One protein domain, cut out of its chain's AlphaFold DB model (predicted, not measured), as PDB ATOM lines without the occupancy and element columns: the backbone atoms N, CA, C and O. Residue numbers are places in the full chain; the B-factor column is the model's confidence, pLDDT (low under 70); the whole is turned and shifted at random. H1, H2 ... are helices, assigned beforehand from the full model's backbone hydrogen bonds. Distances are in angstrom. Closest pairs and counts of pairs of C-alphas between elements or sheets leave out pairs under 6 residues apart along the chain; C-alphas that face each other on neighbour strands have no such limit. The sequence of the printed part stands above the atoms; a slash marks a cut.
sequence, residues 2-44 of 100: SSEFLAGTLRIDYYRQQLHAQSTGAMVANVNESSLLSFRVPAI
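This is residues 2 to 44 of the 100 residues of an uncharacterized protein of Nocardioidaceae bacterium (UniProt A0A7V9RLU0). The printed part is a long, open loop of chain: H1 and H2 follow each other round a corner along one side, residues 23 to 32 turn the chain round at one end, and H3 with the tail of residues 39 to 44 comes back along the other side. Met 27 in the turn and Ile 44 at the end of the tail mark the two ends of its length. The printed part has 43 residues with three named helices, in the order H1, H2, H3, and no named strand; the class is all helix. It is only just compact, close to loose, with a radius of gyration of the C-alphas of 10.9 A, and elongated, with spans of 33 by 19 by 14 A.

H1, residues 3 to 10, and H2, residues 13 to 22, are close but not clearly touching; their closest C-alphas, those of Leu 10 and Arg 16, are 6.3 A apart. Their lines are only just about perpendicular, at 73 degrees. H2 and H3, residues 33 to 38, are also close but not clearly touching, with the closest C-alphas, those of Gln 22 and Ser 35, 7.0 A apart. These two run opposite ways at a steep tilt of 52 degrees. H1 and H3 are apart. In H1, H2 and H3 every O i to N i+4 pair is within hydrogen-bond range.

H1 begins at C-alpha 3, at (2.785, -23.949, -10.461), and is 10.6 A long from first to last C-alpha. H2, the longest helix, measures 14.1 A and ends at C-alpha 22, at (8.369, -45.099, -5.216). H3 measures 8.7 A and ends at C-alpha 38, at (12.521, -38.389, -11.793).

The two C-alphas farthest apart, those of Met 27 and Ile 44, are 34.4 A apart, while those of Ser 2 and Ile 44 are 10.7 A apart. The printed part has no cut. The link from H1 to H2 is tight, and that from H2 to H3, 10 residues, is short. The mean pLDDT of the printed part is 74.3, and residues 21 to 31, 33 and 35 are under 70.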
ATOM      1  N   SER A   2       3.395 -23.575 -15.249       82.50
ATOM      2  CA  SER A   2       2.567 -22.979 -14.190       82.50
ATOM      3  C   SER A   2       2.599 -23.853 -12.930       82.50
ATOM      4  O   SER A   2       2.441 -25.072 -13.024       82.50
ATOM      5  N   SER A   3       2.792 -23.245 -11.753       84.25
ATOM      6  CA  SER A   3       2.785 -23.949 -10.461       84.25
ATOM      7  C   SER A   3       1.435 -24.617 -10.182       84.25
ATOM      8  O   SER A   3       1.385 -25.740  -9.690       84.25
ATOM      9  N   GLU A   4       0.340 -23.967 -10.574       86.81
ATOM     10  CA  GLU A   4      -1.026 -24.473 -10.418       86.81
ATOM     11  C   GLU A   4      -1.285 -25.693 -11.313       86.81
ATOM     12  O   GLU A   4      -1.929 -26.653 -10.892       86.81
ATOM     13  N   PHE A   5      -0.716 -25.704 -12.523       88.62
ATOM     14  CA  PHE A   5      -0.783 -26.861 -13.416       88.62
ATOM     15  C   PHE A   5       0.002 -28.054 -12.856       88.62
ATOM     16  O   PHE A   5      -0.496 -29.182 -12.866       88.62
ATOM     17  N   LEU A   6       1.205 -27.813 -12.321       86.81
ATOM     18  CA  LEU A   6       2.009 -28.855 -11.679       86.81
ATOM     19  C   LEU A   6       1.287 -29.434 -10.456       86.81
ATOM     20  O   LEU A   6       1.146 -30.650 -10.347       86.81
ATOM     21  N   ALA A   7       0.759 -28.573  -9.581       87.38
ATOM     22  CA  ALA A   7      -0.015 -28.989  -8.415       87.38
ATOM     23  C   ALA A   7      -1.269 -29.787  -8.811       87.38
ATOM     24  O   ALA A   7      -1.561 -30.814  -8.203       87.38
ATOM     25  N   GLY A   8      -1.992 -29.355  -9.850       86.56
ATOM     26  CA  GLY A   8      -3.129 -30.098 -10.394       86.56
ATOM     27  C   GLY A   8      -2.728 -31.475 -10.926       86.56
ATOM     28  O   GLY A   8      -3.402 -32.461 -10.645       86.56
ATOM     29  N   THR A   9      -1.593 -31.560 -11.621       86.44
ATOM     30  CA  THR A   9      -1.082 -32.816 -12.191       86.44
ATOM     31  C   THR A   9      -0.684 -33.814 -11.107       86.44
ATOM     32  O   THR A   9      -1.096 -34.969 -11.160       86.44
ATOM     33  N   LEU A  10       0.043 -33.370 -10.079       84.19
ATOM     34  CA  LEU A  10       0.451 -34.228  -8.959       84.19
ATOM     35  C   LEU A  10      -0.738 -34.759  -8.142       84.19
ATOM     36  O   LEU A  10      -0.611 -35.760  -7.439       84.19
ATOM     37  N   ARG A  11      -1.908 -34.112  -8.231       84.06
ATOM     38  CA  ARG A  11      -3.141 -34.560  -7.565       84.06
ATOM     39  C   ARG A  11      -3.909 -35.626  -8.346       84.06
ATOM     40  O   ARG A  11      -4.845 -36.189  -7.782       84.06
ATOM     41  N   ILE A  12      -3.547 -35.906  -9.594       86.50
ATOM     42  CA  ILE A  12      -4.163 -36.981 -10.377       86.50
ATOM     43  C   ILE A  12      -3.703 -38.327  -9.810       86.50
ATOM     44  O   ILE A  12      -2.518 -38.520  -9.527       86.50
ATOM     45  N   ASP A  13      -4.634 -39.271  -9.677       82.94
ATOM     46  CA  ASP A  13      -4.398 -40.550  -8.998       82.94
ATOM     47  C   ASP A  13      -3.249 -41.356  -9.602       82.94
ATOM     48  O   ASP A  13      -2.490 -41.962  -8.856       82.94
ATOM     49  N   TYR A  14      -3.051 -41.294 -10.919       83.00
ATOM     50  CA  TYR A  14      -1.895 -41.899 -11.584       83.00
ATOM     51  C   TYR A  14      -0.556 -41.410 -10.997       83.00
ATOM     52  O   TYR A  14       0.291 -42.215 -10.615       83.00
ATOM     53  N   TYR A  15      -0.376 -40.090 -10.857       80.19
ATOM     54  CA  TYR A  15       0.852 -39.513 -10.298       80.19
ATOM     55  C   TYR A  15       0.960 -39.753  -8.795       80.19
ATOM     56  O   TYR A  15       2.051 -40.013  -8.291       80.19
ATOM     57  N   ARG A  16      -0.170 -39.745  -8.077       77.88
ATOM     58  CA  ARG A  16      -0.201 -40.090  -6.653       77.88
ATOM     59  C   ARG A  16       0.202 -41.551  -6.422       77.88
ATOM     60  O   ARG A  16       1.007 -41.828  -5.543       77.88
ATOM     61  N   GLN A  17      -0.301 -42.482  -7.229       76.69
ATOM     62  CA  GLN A  17       0.071 -43.897  -7.170       76.69
ATOM     63  C   GLN A  17       1.538 -44.112  -7.529       76.69
ATOM     64  O   GLN A  17       2.207 -44.907  -6.878       76.69
ATOM     65  N   GLN A  18       2.065 -43.374  -8.505       73.25
ATOM     66  CA  GLN A  18       3.482 -43.435  -8.846       73.25
ATOM     67  C   GLN A  18       4.373 -42.886  -7.712       73.25
ATOM     68  O   GLN A  18       5.420 -43.467  -7.433       73.25
ATOM     69  N   LEU A  19       3.935 -41.837  -7.001       72.00
ATOM     70  CA  LEU A  19       4.575 -41.362  -5.764       72.00
ATOM     71  C   LEU A  19       4.544 -42.425  -4.660       72.00
ATOM     72  O   LEU A  19       5.565 -42.665  -4.023       72.00
ATOM     73  N   HIS A  20       3.412 -43.109  -4.477       71.00
ATOM     74  CA  HIS A  20       3.292 -44.189  -3.494       71.00
ATOM     75  C   HIS A  20       4.131 -45.425  -3.844       71.00
ATOM     76  O   HIS A  20       4.737 -46.023  -2.959       71.00
ATOM     77  N   ALA A  21       4.209 -45.799  -5.121       68.81
ATOM     78  CA  ALA A  21       4.997 -46.942  -5.579       68.81
ATOM     79  C   ALA A  21       6.512 -46.719  -5.422       68.81
ATOM     80  O   ALA A  21       7.259 -47.684  -5.283       68.81
ATOM     81  N   GLN A  22       6.966 -45.462  -5.438       62.91
ATOM     82  CA  GLN A  22       8.369 -45.099  -5.216       62.91
ATOM     83  C   GLN A  22       8.680 -44.697  -3.767       62.91
ATOM     84  O   GLN A  22       9.851 -44.608  -3.404       62.91
ATOM     85  N   SER A  23       7.663 -44.472  -2.925       61.75
ATOM     86  CA  SER A  23       7.863 -44.224  -1.497       61.75
ATOM     87  C   SER A  23       8.198 -45.537  -0.789       61.75
ATOM     88  O   SER A  23       7.351 -46.414  -0.624       61.75
ATOM     89  N   THR A  24       9.455 -45.689  -0.386       51.97
ATOM     90  CA  THR A  24       9.959 -46.868   0.318       51.97
ATOM     91  C   THR A  24       9.254 -47.047   1.669       51.97
ATOM     92  O   THR A  24       9.580 -46.364   2.632       51.97
ATOM     93  N   GLY A  25       8.295 -47.976   1.744       49.81
ATOM     94  CA  GLY A  25       8.020 -48.835   2.907       49.81
ATOM     95  C   GLY A  25       7.917 -48.228   4.315       49.81
ATOM     96  O   GLY A  25       8.257 -48.923   5.268       49.81
ATOM     97  N   ALA A  26       7.451 -46.991   4.498       45.94
ATOM     98  CA  ALA A  26       7.215 -46.415   5.825       45.94
ATOM     99  C   ALA A  26       5.780 -45.882   5.950       45.94
ATOM    100  O   ALA A  26       5.212 -45.378   4.984       45.94
ATOM    101  N   MET A  27       5.204 -45.956   7.158       49.16
ATOM    102  CA  MET A  27       3.856 -45.450   7.499       49.16
ATOM    103  C   MET A  27       3.643 -43.955   7.178       49.16
ATOM    104  O   MET A  27       2.518 -43.466   7.222       49.16
ATOM    105  N   VAL A  28       4.713 -43.240   6.824       53.69
ATOM    106  CA  VAL A  28       4.711 -41.890   6.267       53.69
ATOM    107  C   VAL A  28       5.396 -41.967   4.906       53.69
ATOM    108  O   VAL A  28       6.543 -42.403   4.820       53.69
ATOM    109  N   ALA A  29       4.706 -41.549   3.843       57.19
ATOM    110  CA  ALA A  29       5.270 -41.496   2.499       57.19
ATOM    111  C   ALA A  29       6.416 -40.470   2.456       57.19
ATOM    112  O   ALA A  29       6.190 -39.277   2.266       57.19
ATOM    113  N   ASN A  30       7.648 -40.931   2.671       60.97
ATOM    114  CA  ASN A  30       8.834 -40.103   2.522       60.97
ATOM    115  C   ASN A  30       9.250 -40.128   1.049       60.97
ATOM    116  O   ASN A  30       9.681 -41.163   0.537       60.97
ATOM    117  N   VAL A  31       9.065 -39.008   0.354       67.19
ATOM    118  CA  VAL A  31       9.477 -38.867  -1.044       67.19
ATOM    119  C   VAL A  31      10.884 -38.281  -1.051       67.19
ATOM    120  O   VAL A  31      11.095 -37.159  -0.596       67.19
ATOM    121  N   ASN A  32      11.859 -39.056  -1.521       70.12
ATOM    122  CA  ASN A  32      13.234 -38.581  -1.655       70.12
ATOM    123  C   ASN A  32      13.351 -37.569  -2.820       70.12
ATOM    124  O   ASN A  32      12.546 -37.547  -3.757       70.12
ATOM    125  N   GLU A  33      14.367 -36.707  -2.757       68.94
ATOM    126  CA  GLU A  33      14.608 -35.662  -3.763       68.94
ATOM    127  C   GLU A  33      14.864 -36.249  -5.162       68.94
ATOM    128  O   GLU A  33      14.384 -35.728  -6.168       68.94
ATOM    129  N   SER A  34      15.554 -37.388  -5.232       72.25
ATOM    130  CA  SER A  34      15.837 -38.086  -6.485       72.25
ATOM    131  C   SER A  34      14.581 -38.656  -7.150       72.25
ATOM    132  O   SER A  34      14.443 -38.528  -8.369       72.25
ATOM    133  N   SER A  35      13.633 -39.220  -6.392       69.88
ATOM    134  CA  SER A  35      12.345 -39.634  -6.957       69.88
ATOM    135  C   SER A  35      11.559 -38.426  -7.427       69.88
ATOM    136  O   SER A  35      11.060 -38.480  -8.547       69.88
ATOM    137  N   LEU A  36      11.511 -37.325  -6.659       73.94
ATOM    138  CA  LEU A  36      10.821 -36.093  -7.073       73.94
ATOM    139  C   LEU A  36      11.303 -35.581  -8.436       73.94
ATOM    140  O   LEU A  36      10.483 -35.278  -9.301       73.94
ATOM    141  N   LEU A  37      12.619 -35.537  -8.655       77.38
ATOM    142  CA  LEU A  37      13.207 -35.082  -9.919       77.38
ATOM    143  C   LEU A  37      13.007 -36.075 -11.076       77.38
ATOM    144  O   LEU A  37      13.076 -35.685 -12.240       77.38
ATOM    145  N   SER A  38      12.738 -37.348 -10.779       75.12
ATOM    146  CA  SER A  38      12.521 -38.389 -11.793       75.12
ATOM    147  C   SER A  38      11.097 -38.419 -12.370       75.12
ATOM    148  O   SER A  38      10.850 -39.103 -13.372       75.12
ATOM    149  N   PHE A  39      10.150 -37.681 -11.775       76.50
ATOM    150  CA  PHE A  39       8.765 -37.661 -12.240       76.50
ATOM    151  C   PHE A  39       8.628 -36.972 -13.593       76.50
ATOM    152  O   PHE A  39       8.960 -35.802 -13.782       76.50
ATOM    153  N   ARG A  40       8.046 -37.700 -14.546       78.81
ATOM    154  CA  ARG A  40       7.697 -37.147 -15.852       78.81
ATOM    155  C   ARG A  40       6.360 -36.435 -15.753       78.81
ATOM    156  O   ARG A  40       5.339 -37.080 -15.573       78.81
ATOM    157  N   VAL A  41       6.364 -35.119 -15.910       83.06
ATOM    158  CA  VAL A  41       5.147 -34.300 -15.977       83.06
ATOM    159  C   VAL A  41       4.797 -34.054 -17.452       83.06
ATOM    160  O   VAL A  41       5.713 -33.928 -18.270       83.06
ATOM    161  N   PRO A  42       3.510 -33.966 -17.841       83.44
ATOM    162  CA  PRO A  42       3.132 -33.678 -19.217       83.44
ATOM    163  C   PRO A  42       3.700 -32.332 -19.676       83.44
ATOM    164  O   PRO A  42       3.384 -31.276 -19.123       83.44
ATOM    165  N   ALA A  43       4.523 -32.370 -20.722       84.94
ATOM    166  CA  ALA A  43       5.103 -31.187 -21.340       84.94
ATOM    167  C   ALA A  43       4.137 -30.610 -22.389       84.94
ATOM    168  O   ALA A  43       4.334 -30.765 -23.591       84.94
ATOM    169  N   ILE A  44       3.059 -29.972 -21.927       89.06
ATOM    170  CA  ILE A  44       2.107 -29.255 -22.791       89.06
ATOM    171  C   ILE A  44       2.460 -27.761 -22.889       89.06
ATOM    172  O   ILE A  44       3.136 -27.217 -22.010       89.06
TER     173      ILE A  44